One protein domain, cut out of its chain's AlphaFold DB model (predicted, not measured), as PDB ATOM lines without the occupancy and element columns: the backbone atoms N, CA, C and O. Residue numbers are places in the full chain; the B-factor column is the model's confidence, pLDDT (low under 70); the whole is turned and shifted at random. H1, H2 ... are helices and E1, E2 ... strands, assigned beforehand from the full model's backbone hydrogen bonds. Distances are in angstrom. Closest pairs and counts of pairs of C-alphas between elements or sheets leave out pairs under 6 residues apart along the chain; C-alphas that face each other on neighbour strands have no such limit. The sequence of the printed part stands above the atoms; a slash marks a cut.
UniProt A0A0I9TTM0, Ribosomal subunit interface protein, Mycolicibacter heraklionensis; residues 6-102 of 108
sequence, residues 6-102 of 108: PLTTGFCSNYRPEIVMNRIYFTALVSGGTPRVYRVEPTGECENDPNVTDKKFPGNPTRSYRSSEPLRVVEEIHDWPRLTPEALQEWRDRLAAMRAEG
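What this domain is: This is residues 6 to 102 of the 108 residues of the protein "Ribosomal subunit interface protein" of Mycolicibacter heraklionensis (UniProt A0A0I9TTM0). Little of this model is regular structure: two small two-stranded sheets, E2 with E4 and E1 with E3, sit among long loops, with helix H1 along one side. The 97 printed residues hold E1, E2, E3, E4, H1 in chain order; both sheets are antiparallel, the class is mixed, and named elements hold only 38 residues. The whole is compact and rounded, radius of gyration of the C-alphas 14.4 A, spans 36 by 31 by 30 A.

Where its parts are: E2 is residues 37 to 42, 15.5 A; E4, residues 71 to 77, 15.7 A, begins at C-alpha 71 (31.016, 4.903, 29.351). E1 is residues 24 to 27, 10.4 A; E3, residues 64 to 67, 10.7 A. H1, residues 85 to 101, 24.6 A, ends at C-alpha 101 (44.807, 25.323, 6.445).

How they stand to each other: Antiparallel E2 and E4, at 151 degrees, have N 41 and O 72 within hydrogen-bond range, 2.9 A. Antiparallel E1 and E3, at 152 degrees, have N 24 and O 67 within range, 2.8 A. The closest C-alphas of E2 and E3, Pro 42 and Ser 67, are 7.7 A apart. H1 is apart from E1, E2 and E3; its every O i to N i+4 pair is within range.

The domain as a whole: The printed part has no cut. The E2 to E3 link is long, 21 residues. Residues 31 to 34 have pLDDT under 70.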
ATOM      1  N   PRO A   6      27.323   8.205  34.202       88.00
ATOM      2  CA  PRO A   6      27.380   7.818  32.803       88.00
ATOM      3  C   PRO A   6      27.940   8.978  31.972       88.00
ATOM      4  O   PRO A   6      27.412  10.090  31.974       88.00
ATOM      5  N   LEU A   7      29.005   8.714  31.226       90.31
ATOM      6  CA  LEU A   7      29.478   9.584  30.159       90.31
ATOM      7  C   LEU A   7      28.710   9.235  28.885       90.31
ATOM      8  O   LEU A   7      28.736   8.083  28.461       90.31
ATOM      9  N   THR A   8      28.035  10.212  28.285       90.69
ATOM     10  CA  THR A   8      27.199  10.028  27.089       90.69
ATOM     11  C   THR A   8      27.713  10.845  25.903       90.69
ATOM     12  O   THR A   8      28.609  11.677  26.037       90.69
ATOM     13  N   THR A   9      27.139  10.611  24.725       89.12
ATOM     14  CA  THR A   9      27.352  11.428  23.521       89.12
ATOM     15  C   THR A   9      26.554  12.742  23.600       89.12
ATOM     16  O   THR A   9      25.815  12.970  24.560       89.12
ATOM     17  N   GLY A  10      26.706  13.624  22.603       87.44
ATOM     18  CA  GLY A  10      25.937  14.873  22.492       87.44
ATOM     19  C   GLY A  10      26.653  16.133  22.988       87.44
ATOM     20  O   GLY A  10      26.057  17.208  23.012       87.44
ATOM     21  N   PHE A  11      27.930  16.030  23.357       87.81
ATOM     22  CA  PHE A  11      28.761  17.175  23.735       87.81
ATOM     23  C   PHE A  11      29.472  17.780  22.520       87.81
ATOM     24  O   PHE A  11      29.748  17.086  21.541       87.81
ATOM     25  N   CYS A  12      29.800  19.073  22.586       89.88
ATOM     26  CA  CYS A  12      30.592  19.729  21.546       89.88
ATOM     27  C   CYS A  12      32.009  19.143  21.472       89.88
ATOM     28  O   CYS A  12      32.594  18.757  22.487       89.88
ATOM     29  N   SER A  13      32.586  19.121  20.273       88.88
ATOM     30  CA  SER A  13      33.963  18.683  20.070       88.88
ATOM     31  C   SER A  13      34.964  19.581  20.797       88.88
ATOM     32  O   SER A  13      34.875  20.808  20.750       88.88
ATOM     33  N   ASN A  14      36.007  18.962  21.355       88.00
ATOM     34  CA  ASN A  14      37.165  19.668  21.908       88.00
ATOM     35  C   ASN A  14      37.981  20.420  20.841       88.00
ATOM     36  O   ASN A  14      38.723  21.340  21.175       88.00
ATOM     37  N   TYR A  15      37.860  20.028  19.567       85.81
ATOM     38  CA  TYR A  15      38.629  20.600  18.459       85.81
ATOM     39  C   TYR A  15      37.794  21.485  17.538       85.81
ATOM     40  O   TYR A  15      38.367  22.313  16.843       85.81
ATOM     41  N   ARG A  16      36.466  21.341  17.516       85.56
ATOM     42  CA  ARG A  16      35.541  22.117  16.668       85.56
ATOM     43  C   ARG A  16      34.226  22.365  17.425       85.56
ATOM     44  O   ARG A  16      33.331  21.527  17.341       85.56
ATOM     45  N   PRO A  17      34.102  23.461  18.195       86.50
ATOM     46  CA  PRO A  17      32.939  23.718  19.055       86.50
ATOM     47  C   PRO A  17      31.576  23.674  18.344       86.50
ATOM     48  O   PRO A  17      30.557  23.432  18.985       86.50
ATOM     49  N   GLU A  18      31.566  23.896  17.029       88.69
ATOM     50  CA  GLU A  18      30.413  23.811  16.134       88.69
ATOM     51  C   GLU A  18      29.944  22.373  15.825       88.69
ATOM     52  O   GLU A  18      28.842  22.189  15.311       88.69
ATOM     53  N   ILE A  19      30.746  21.348  16.139       88.25
ATOM     54  CA  ILE A  19      30.424  19.933  15.907       88.25
ATOM     55  C   ILE A  19      29.930  19.293  17.205       88.25
ATOM     56  O   ILE A  19      30.655  19.242  18.199       88.25
ATOM     57  N   VAL A  20      28.720  18.734  17.169       92.00
ATOM     58  CA  VAL A  20      28.191  17.863  18.227       92.00
ATOM     59  C   VAL A  20      28.688  16.436  17.997       92.00
ATOM     60  O   VAL A  20      28.511  15.869  16.917       92.00
ATOM     61  N   MET A  21      29.328  15.853  19.009       91.81
ATOM     62  CA  MET A  21      29.931  14.526  18.920       91.81
ATOM     63  C   MET A  21      28.885  13.429  19.135       91.81
ATOM     64  O   MET A  21      28.195  13.396  20.155       91.81
ATOM     65  N   ASN A  22      28.824  12.488  18.195       91.56
ATOM     66  CA  ASN A  22      27.940  11.320  18.222       91.56
ATOM     67  C   ASN A  22      28.627  10.087  18.823       91.56
ATOM     68  O   ASN A  22      28.012   9.028  18.941       91.56
ATOM     69  N   ARG A  23      29.909  10.214  19.173       91.94
ATOM     70  CA  ARG A  23      30.733   9.169  19.774       91.94
ATOM     71  C   ARG A  23      31.512   9.731  20.959       91.94
ATOM     72  O   ARG A  23      31.861  10.911  20.985       91.94
ATOM     73  N   ILE A  24      31.803   8.868  21.922       91.38
ATOM     74  CA  ILE A  24      32.685   9.147  23.054       91.38
ATOM     75  C   ILE A  24      34.063   8.599  22.708       91.38
ATOM     76  O   ILE A  24      34.171   7.433  22.341       91.38
ATOM     77  N   TYR A  25      35.100   9.423  22.840       91.62
ATOM     78  CA  TYR A  25      36.480   9.066  22.509       91.62
ATOM     79  C   TYR A  25      37.278   8.838  23.787       91.62
ATOM     80  O   TYR A  25      37.207   9.642  24.719       91.62
ATOM     81  N   PHE A  26      38.041   7.751  23.834       91.69
ATOM     82  CA  PHE A  26      38.857   7.383  24.988       91.69
ATOM     83  C   PHE A  26      40.102   6.607  24.548       91.69
ATOM     84  O   PHE A  26      40.207   6.154  23.411       91.69
ATOM     85  N   THR A  27      41.078   6.459  25.440       88.94
ATOM     86  CA  THR A  27      42.326   5.736  25.157       88.94
ATOM     87  C   THR A  27      42.670   4.780  26.291       88.94
ATOM     88  O   THR A  27      42.352   5.036  27.452       88.94
ATOM     89  N   ALA A  28      43.333   3.675  25.949       84.81
ATOM     90  CA  ALA A  28      43.907   2.745  26.920       84.81
ATOM     91  C   ALA A  28      45.311   3.163  27.408       84.81
ATOM     92  O   ALA A  28      45.934   2.422  28.170       84.81
ATOM     93  N   LEU A  29      45.835   4.309  26.958       82.31
ATOM     94  CA  LEU A  29      47.104   4.874  27.414       82.31
ATOM     95  C   LEU A  29      46.856   6.137  28.236       82.31
ATOM     96  O   LEU A  29      46.203   7.075  27.784       82.31
ATOM     97  N   VAL A  30      47.430   6.188  29.436       77.00
ATOM     98  CA  VAL A  30      47.326   7.371  30.290       77.00
ATOM     99  C   VAL A  30      48.177   8.491  29.688       77.00
ATOM    100  O   VAL A  30      49.405   8.455  29.730       77.00
ATOM    101  N   SER A  31      47.514   9.483  29.102       66.19
ATOM    102  CA  SER A  31      48.139  10.681  28.543       66.19
ATOM    103  C   SER A  31      47.151  11.847  28.584       66.19
ATOM    104  O   SER A  31      45.939  11.645  28.504       66.19
ATOM    105  N   GLY A  32      47.647  13.073  28.749       61.44
ATOM    106  CA  GLY A  32      46.774  14.241  28.827       61.44
ATOM    107  C   GLY A  32      47.509  15.548  29.108       61.44
ATOM    108  O   GLY A  32      48.660  15.567  29.536       61.44
ATOM    109  N   GLY A  33      46.825  16.664  28.854       61.25
ATOM    110  CA  GLY A  33      47.319  18.010  29.149       61.25
ATOM    111  C   GLY A  33      46.894  18.521  30.533       61.25
ATOM    112  O   GLY A  33      46.900  17.810  31.539       61.25
ATOM    113  N   THR A  34      46.459  19.779  30.578       59.66
ATOM    114  CA  THR A  34      45.937  20.436  31.786       59.66
ATOM    115  C   THR A  34      44.602  19.884  32.359       59.66
ATOM    116  O   THR A  34      44.409  20.087  33.560       59.66
ATOM    117  N   PRO A  35      43.687  19.192  31.627       75.94
ATOM    118  CA  PRO A  35      42.362  18.840  32.161       75.94
ATOM    119  C   PRO A  35      42.394  17.610  33.085       75.94
ATOM    120  O   PRO A  35      43.462  17.152  33.463       75.94
ATOM    121  N   ARG A  36      41.224  17.102  33.489       86.81
ATOM    122  CA  ARG A  36      41.064  15.907  34.338       86.81
ATOM    123  C   ARG A  36      41.171  14.622  33.513       86.81
ATOM    124  O   ARG A  36      40.732  14.606  32.365       86.81
ATOM    125  N   VAL A  37      41.699  13.552  34.108       88.31
ATOM    126  CA  VAL A  37      41.764  12.213  33.501       88.31
ATOM    127  C   VAL A  37      40.878  11.269  34.301       88.31
ATOM    128  O   VAL A  37      40.963  11.218  35.523       88.31
ATOM    129  N   TYR A  38      40.030  10.515  33.609       90.81
ATOM    130  CA  TYR A  38      39.127   9.545  34.221       90.81
ATOM    131  C   TYR A  38      39.404   8.153  33.665       90.81
ATOM    132  O   TYR A  38      39.515   7.988  32.449       90.81
ATOM    133  N   ARG A  39      39.465   7.144  34.540       91.38
ATOM    134  CA  ARG A  39      39.356   5.749  34.109       91.38
ATOM    135  C   ARG A  39      37.887   5.455  33.872       91.38
ATOM    136  O   ARG A  39      37.045   5.699  34.741       91.38
ATOM    137  N   VAL A  40      37.596   4.915  32.702       93.50
ATOM    138  CA  VAL A  40      36.240   4.596  32.275       93.50
ATOM    139  C   VAL A  40      36.151   3.142  31.845       93.50
ATOM    140  O   VAL A  40      37.132   2.561  31.382       93.50
ATOM    141  N   GLU A  41      34.966   2.572  31.988       93.00
ATOM    142  CA  GLU A  41      34.630   1.254  31.467       93.00
ATOM    143  C   GLU A  41      33.549   1.389  30.396       93.00
ATOM    144  O   GLU A  41      32.503   1.990  30.666       93.00
ATOM    145  N   PRO A  42      33.767   0.841  29.190       92.62
ATOM    146  CA  PRO A  42      32.717   0.760  28.191       92.62
ATOM    147  C   PRO A  42      31.542  -0.078  28.668       92.62
ATOM    148  O   PRO A  42      31.733  -1.176  29.190       92.62
ATOM    149  N   THR A  43      30.322   0.411  28.448       93.19
ATOM    150  CA  THR A  43      29.114  -0.388  28.698       93.19
ATOM    151  C   THR A  43      28.665  -1.173  27.467       93.19
ATOM    152  O   THR A  43      27.703  -1.931  27.551       93.19
ATOM    153  N   GLY A  44      29.349  -1.006  26.332       92.00
ATOM    154  CA  GLY A  44      29.043  -1.666  25.068       92.00
ATOM    155  C   GLY A  44      30.242  -1.716  24.122       92.00
ATOM    156  O   GLY A  44      31.392  -1.543  24.534       92.00
ATOM    157  N   GLU A  45      29.972  -1.978  22.844       93.00
ATOM    158  CA  GLU A  45      31.012  -2.147  21.828       93.00
ATOM    159  C   GLU A  45      31.835  -0.874  21.604       93.00
ATOM    160  O   GLU A  45      31.357   0.257  21.734       93.00
ATOM    161  N   CYS A  46      33.107  -1.074  21.262       93.56
ATOM    162  CA  CYS A  46      34.058  -0.010  20.975       93.56
ATOM    163  C   CYS A  46      34.846  -0.353  19.718       93.56
ATOM    164  O   CYS A  46      35.208  -1.509  19.494       93.56
ATOM    165  N   GLU A  47      35.166   0.666  18.933       94.12
ATOM    166  CA  GLU A  47      35.963   0.539  17.717       94.12
ATOM    167  C   GLU A  47      37.189   1.451  17.776       94.12
ATOM    168  O   GLU A  47      37.268   2.359  18.605       94.12
ATOM    169  N   ASN A  48      38.167   1.201  16.907       95.31
ATOM    170  CA  ASN A  48      39.352   2.050  16.800       95.31
ATOM    171  C   ASN A  48      38.964   3.475  16.385       95.31
ATOM    172  O   ASN A  48      38.125   3.664  15.506       95.31
ATOM    173  N   ASP A  49      39.615   4.478  16.977       93.19
ATOM    174  CA  ASP A  49      39.407   5.873  16.593       93.19
ATOM    175  C   ASP A  49      39.992   6.132  15.190       93.19
ATOM    176  O   ASP A  49      41.220   6.089  15.019       93.19
ATOM    177  N   PRO A  50      39.154   6.442  14.182       92.62
ATOM    178  CA  PRO A  50      39.614   6.677  12.820       92.62
ATOM    179  C   PRO A  50      40.393   7.986  12.667       92.62
ATOM    180  O   PRO A  50      41.025   8.182  11.633       92.62
ATOM    181  N   ASN A  51      40.369   8.897  13.647       89.88
ATOM    182  CA  ASN A  51      41.133  10.146  13.591       89.88
ATOM    183  C   ASN A  51      42.638   9.916  13.789       89.88
ATOM    184  O   ASN A  51      43.441  10.748  13.371       89.88
ATOM    185  N   VAL A  52      43.031   8.794  14.401       88.94
ATOM    186  CA  VAL A  52      44.438   8.502  14.736       88.94
ATOM    187  C   VAL A  52      44.901   7.096  14.351       88.94
ATOM    188  O   VAL A  52      46.107   6.855  14.311       88.94
ATOM    189  N   THR A  53      43.979   6.189  14.027       92.25
ATOM    190  CA  THR A  53      44.287   4.840  13.529       92.25
ATOM    191  C   THR A  53      44.591   4.882  12.035       92.25
ATOM    192  O   THR A  53      43.852   5.506  11.275       92.25
ATOM    193  N   ASP A  54      45.686   4.239  11.617       91.38
ATOM    194  CA  ASP A  54      46.131   4.175  10.214       91.38
ATOM    195  C   ASP A  54      46.299   5.555   9.541       91.38
ATOM    196  O   ASP A  54      46.086   5.722   8.339       91.38
ATOM    197  N   LYS A  55      46.681   6.578  10.320       88.62
ATOM    198  CA  LYS A  55      46.958   7.936   9.814       88.62
ATOM    199  C   LYS A  55      48.445   8.188   9.626       88.62
ATOM    200  O   LYS A  55      48.958   8.143   8.516       88.62
ATOM    201  N   LYS A  56      49.146   8.477  10.725       87.44
ATOM    202  CA  LYS A  56      50.595   8.735  10.714       87.44
ATOM    203  C   LYS A  56      51.409   7.444  10.804       87.44
ATOM    204  O   LYS A  56      52.518   7.377  10.285       87.44
ATOM    205  N   PHE A  57      50.859   6.444  11.485       88.06
ATOM    206  CA  PHE A  57      51.479   5.148  11.728       88.06
ATOM    207  C   PHE A  57      50.455   4.039  11.462       88.06
ATOM    208  O   PHE A  57      49.262   4.285  11.664       88.06
ATOM    209  N   PRO A  58      50.897   2.845  11.028       90.19
ATOM    210  CA  PRO A  58      50.003   1.715  10.803       90.19
ATOM    211  C   PRO A  58      49.401   1.206  12.119       90.19
ATOM    212  O   PRO A  58      50.071   1.151  13.155       90.19
ATOM    213  N   GLY A  59      48.138   0.798  12.058       93.12
ATOM    214  CA  GLY A  59      47.344   0.328  13.182       93.12
ATOM    215  C   GLY A  59      46.968   1.434  14.167       93.12
ATOM    216  O   GLY A  59      46.878   2.614  13.827       93.12
ATOM    217  N   ASN A  60      46.737   1.029  15.419       93.00
ATOM    218  CA  ASN A  60      46.304   1.901  16.512       93.00
ATOM    219  C   ASN A  60      47.353   1.946  17.645       93.00
ATOM    220  O   ASN A  60      47.114   1.422  18.739       93.00
ATOM    221  N   PRO A  61      48.544   2.536  17.414       90.19
ATOM    222  CA  PRO A  61      49.615   2.554  18.413       90.19
ATOM    223  C   PRO A  61      49.261   3.392  19.647       90.19
ATOM    224  O   PRO A  61      49.754   3.122  20.739       90.19
ATOM    225  N   THR A  62      48.382   4.385  19.496       87.94
ATOM    226  CA  THR A  62      47.894   5.222  20.601       87.94
ATOM    227  C   THR A  62      46.797   4.541  21.421       87.94
ATOM    228  O   THR A  62      46.364   5.097  22.428       87.94
ATOM    229  N   ARG A  63      46.339   3.351  20.996       91.94
ATOM    230  CA  ARG A  63      45.237   2.593  21.606       91.94
ATOM    231  C   ARG A  63      44.020   3.485  21.867       91.94
ATOM    232  O   ARG A  63      43.486   3.507  22.975       91.94
ATOM    233  N   SER A  64      43.656   4.275  20.860       92.44
ATOM    234  CA  SER A  64      42.530   5.210  20.903       92.44
ATOM    235  C   SER A  64      41.286   4.563  20.317       92.44
ATOM    236  O   SER A  64      41.346   3.914  19.272       92.44
ATOM    237  N   TYR A  65      40.161   4.739  20.990       94.69
ATOM    238  CA  TYR A  65      38.901   4.085  20.677       94.69
ATOM    239  C   TYR A  65      37.753   5.087  20.724       94.69
ATOM    240  O   TYR A  65      37.859   6.153  21.337       94.69
ATOM    241  N   ARG A  66      36.633   4.709  20.112       94.31
ATOM    242  CA  ARG A  66      35.368   5.425  20.242       94.31
ATOM    243  C   ARG A  66      34.187   4.474  20.444       94.31
ATOM    244  O   ARG A  66      34.225   3.335  19.982       94.31
ATOM    245  N   SER A  67      33.139   4.949  21.115       93.94
ATOM    246  CA  SER A  67      31.881   4.212  21.313       93.94
ATOM    247  C   SER A  67      30.660   5.115  21.118       93.94
ATOM    248  O   SER A  67      30.735   6.320  21.359       93.94
ATOM    249  N   SER A  68      29.541   4.551  20.648       92.88
ATOM    250  CA  SER A  68      28.215   5.201  20.721       92.88
ATOM    251  C   SER A  68      27.504   4.936  22.041       92.88
ATOM    252  O   SER A  68      26.619   5.705  22.407       92.88
ATOM    253  N   GLU A  69      27.864   3.850  22.721       93.88
ATOM    254  CA  GLU A  69      27.279   3.488  24.001       93.88
ATOM    255  C   GLU A  69      27.923   4.314  25.119       93.88
ATOM    256  O   GLU A  69      29.077   4.742  24.982       93.88
ATOM    257  N   PRO A  70      27.210   4.556  26.230       93.25
ATOM    258  CA  PRO A  70      27.776   5.265  27.364       93.25
ATOM    259  C   PRO A  70      29.059   4.613  27.905       93.25
ATOM    260  O   PRO A  70      29.283   3.408  27.801       93.25
ATOM    261  N   LEU A  71      29.904   5.415  28.547       93.69
ATOM    262  CA  LEU A  71      31.016   4.903  29.351       93.69
ATOM    263  C   LEU A  71      30.723   5.160  30.825       93.69
ATOM    264  O   LEU A  71      30.219   6.219  31.191       93.69
ATOM    265  N   ARG A  72      31.069   4.217  31.696       94.12
ATOM    266  CA  ARG A  72      30.935   4.389  33.143       94.12
ATOM    267  C   ARG A  72      32.225   4.946  33.725       94.12
ATOM    268  O   ARG A  72      33.284   4.353  33.532       94.12
ATOM    269  N   VAL A  73      32.148   6.043  34.475       93.50
ATOM    270  CA  VAL A  73      33.308   6.586  35.200       93.50
ATOM    271  C   VAL A  73      33.615   5.717  36.413       93.50
ATOM    272  O   VAL A  73      32.771   5.559  37.295       93.50
ATOM    273  N   VAL A  74      34.832   5.184  36.477       94.19
ATOM    274  CA  VAL A  74      35.274   4.289  37.556       94.19
ATOM    275  C   VAL A  74      36.128   5.022  38.585       94.19
ATOM    276  O   VAL A  74      35.983   4.782  39.778       94.19
ATOM    277  N   GLU A  75      37.009   5.920  38.147       92.69
ATOM    278  CA  GLU A  75      37.843   6.739  39.035       92.69
ATOM    279  C   GLU A  75      38.341   8.000  38.320       92.69
ATOM    280  O   GLU A  75      38.478   8.021  37.095       92.69
ATOM    281  N   GLU A  76      38.629   9.049  39.093       91.94
ATOM    282  CA  GLU A  76      39.449  10.174  38.639       91.94
ATOM    283  C   GLU A  76      40.918   9.823  38.914       91.94
ATOM    284  O   GLU A  76      41.296   9.507  40.042       91.94
ATOM    285  N   ILE A  77      41.744   9.833  37.869       89.94
ATOM    286  CA  ILE A  77      43.187   9.632  37.984       89.94
ATOM    287  C   ILE A  77      43.798  10.978  38.331       89.94
ATOM    288  O   ILE A  77      43.527  11.948  37.630       89.94
ATOM    289  N   HIS A  78      44.629  11.034  39.373       87.00
ATOM    290  CA  HIS A  78      45.351  12.248  39.783       87.00
ATOM    291  C   HIS A  78      46.840  12.233  39.429       87.00
ATOM    292  O   HIS A  78      47.423  13.291  39.189       87.00
ATOM    293  N   ASP A  79      47.431  11.043  39.357       85.94
ATOM    294  CA  ASP A  79      48.848  10.844  39.076       85.94
ATOM    295  C   ASP A  79      49.038  10.400  37.625       85.94
ATOM    296  O   ASP A  79      48.895   9.225  37.282       85.94
ATOM    297  N   TRP A  80      49.282  11.368  36.742       85.38
ATOM    298  CA  TRP A  80      49.592  11.078  35.351       85.38
ATOM    299  C   TRP A  80      50.611  12.059  34.763       85.38
ATOM    300  O   TRP A  80      50.678  13.218  35.191       85.38
ATOM    301  N   PRO A  81      51.380  11.633  33.742       82.75
ATOM    302  CA  PRO A  81      52.359  12.495  33.096       82.75
ATOM    303  C   PRO A  81      51.692  13.708  32.448       82.75
ATOM    304  O   PRO A  81      50.829  13.575  31.578       82.75
ATOM    305  N   ARG A  82      52.118  14.904  32.855       82.50
ATOM    306  CA  ARG A  82      51.699  16.167  32.243       82.50
ATOM    307  C   ARG A  82      52.653  16.534  31.113       82.50
ATOM    308  O   ARG A  82      53.861  16.339  31.227       82.50
ATOM    309  N   LEU A  83      52.114  17.128  30.054       83.88
ATOM    310  CA  LEU A  83      52.942  17.832  29.076       83.88
ATOM    311  C   LEU A  83      53.658  19.007  29.752       83.88
ATOM    312  O   LEU A  83      53.065  19.698  30.587       83.88
ATOM    313  N   THR A  84      54.908  19.255  29.356       88.75
ATOM    314  CA  THR A  84      55.585  20.500  29.730       88.75
ATOM    315  C   THR A  84      54.856  21.691  29.092       88.75
ATOM    316  O   THR A  84      54.168  21.516  28.076       88.75
ATOM    317  N   PRO A  85      54.977  22.906  29.654       89.44
ATOM    318  CA  PRO A  85      54.375  24.101  29.068       89.44
ATOM    319  C   PRO A  85      54.752  24.303  27.594       89.44
ATOM    320  O   PRO A  85      53.894  24.651  26.785       89.44
ATOM    321  N   GLU A  86      56.002  24.018  27.232       91.62
ATOM    322  CA  GLU A  86      56.531  24.165  25.875       91.62
ATOM    323  C   GLU A  86      55.903  23.144  24.924       91.62
ATOM    324  O   GLU A  86      55.402  23.518  23.866       91.62
ATOM    325  N   ALA A  87      55.848  21.868  25.323       89.06
ATOM    326  CA  ALA A  87      55.222  20.817  24.522       89.06
ATOM    327  C   ALA A  87      53.713  21.062  24.338       89.06
ATOM    328  O   ALA A  87      53.155  20.806  23.269       89.06
ATOM    329  N   LEU A  88      53.044  21.586  25.371       88.25
ATOM    330  CA  LEU A  88      51.642  21.982  25.292       88.25
ATOM    331  C   LEU A  88      51.438  23.162  24.334       88.25
ATOM    332  O   LEU A  88      50.447  23.182  23.601       88.25
ATOM    333  N   GLN A  89      52.350  24.137  24.333       90.19
ATOM    334  CA  GLN A  89      52.286  25.274  23.421       90.19
ATOM    335  C   GLN A  89      52.533  24.842  21.971       90.19
ATOM    336  O   GLN A  89      51.725  25.165  21.107       90.19
ATOM    337  N   GLU A  90      53.554  24.022  21.715       91.88
ATOM    338  CA  GLU A  90      53.834  23.484  20.377       91.88
ATOM    339  C   GLU A  90      52.634  22.702  19.819       91.88
ATOM    340  O   GLU A  90      52.281  22.817  18.641       91.88
ATOM    341  N   TRP A  91      51.962  21.923  20.670       89.88
ATOM    342  CA  TRP A  91      50.742  21.221  20.291       89.88
ATOM    343  C   TRP A  91      49.607  22.185  19.910       89.88
ATOM    344  O   TRP A  91      48.960  21.982  18.881       89.88
ATOM    345  N   ARG A  92      49.388  23.255  20.687       89.81
ATOM    346  CA  ARG A  92      48.382  24.287  20.377       89.81
ATOM    347  C   ARG A  92      48.679  25.002  19.062       89.81
ATOM    348  O   ARG A  92      47.762  25.186  18.264       89.81
ATOM    349  N   ASP A  93      49.937  25.352  18.823       93.19
ATOM    350  CA  ASP A  93      50.358  26.050  17.608       93.19
ATOM    351  C   ASP A  93      50.145  25.172  16.365       93.19
ATOM    352  O   ASP A  93      49.622  25.641  15.353       93.19
ATOM    353  N   ARG A  94      50.437  23.865  16.459       90.12
ATOM    354  CA  ARG A  94      50.124  22.902  15.388       90.12
ATOM    355  C   ARG A  94      48.632  22.827  15.086       90.12
ATOM    356  O   ARG A  94      48.257  22.839  13.917       90.12
ATOM    357  N   LEU A  95      47.776  22.766  16.109       89.12
ATOM    358  CA  LEU A  95      46.323  22.753  15.905       89.12
ATOM    359  C   LEU A  95      45.828  24.043  15.242       89.12
ATOM    360  O   LEU A  95      44.963  23.992  14.369       89.12
ATOM    361  N   ALA A  96      46.384  25.195  15.631       90.56
ATOM    362  CA  ALA A  96      46.046  26.478  15.024       90.56
ATOM    363  C   ALA A  96      46.441  26.529  13.539       90.56
ATOM    364  O   ALA A  96      45.639  26.975  12.716       90.56
ATOM    365  N   ALA A  97      47.625  26.018  13.186       91.81
ATOM    366  CA  ALA A  97      48.068  25.905  11.796       91.81
ATOM    367  C   ALA A  97      47.144  24.989  10.974       91.81
ATOM    368  O   ALA A  97      46.634  25.406   9.935       91.81
ATOM    369  N   MET A  98      46.824  23.792  11.484       88.69
ATOM    370  CA  MET A  98      45.904  22.864  10.811       88.69
ATOM    371  C   MET A  98      44.521  23.482  10.568       88.69
ATOM    372  O   MET A  98      43.926  23.276   9.511       88.69
ATOM    373  N   ARG A  99      44.020  24.268  11.530       87.81
ATOM    374  CA  ARG A  99      42.748  24.984  11.393       87.81
ATOM    375  C   ARG A  99      42.806  26.081  10.334       87.81
ATOM    376  O   ARG A  99      41.836  26.243   9.597       87.81
ATOM    377  N   ALA A 100      43.903  26.835  10.264       88.00
ATOM    378  CA  ALA A 100      44.094  27.873   9.249       88.00
ATOM    379  C   ALA A 100      44.165  27.281   7.830       88.00
ATOM    380  O   ALA A 100      43.678  27.892   6.883       88.00
ATOM    381  N   GLU A 101      44.718  26.075   7.702       89.62
ATOM    382  CA  GLU A 101      44.807  25.323   6.445       89.62
ATOM    383  C   GLU A 101      43.523  24.539   6.104       89.62
ATOM    384  O   GLU A 101      43.381  24.046   4.987       89.62
ATOM    385  N   GLY A 102      42.572  24.428   7.040       84.81
ATOM    386  CA  GLY A 102      41.305  23.713   6.848       84.81
ATOM    387  C   GLY A 102      41.433  22.185   6.799       84.81
ATOM    388  O   GLY A 102      40.556  21.516   6.255       84.81
TER     389      GLY A 102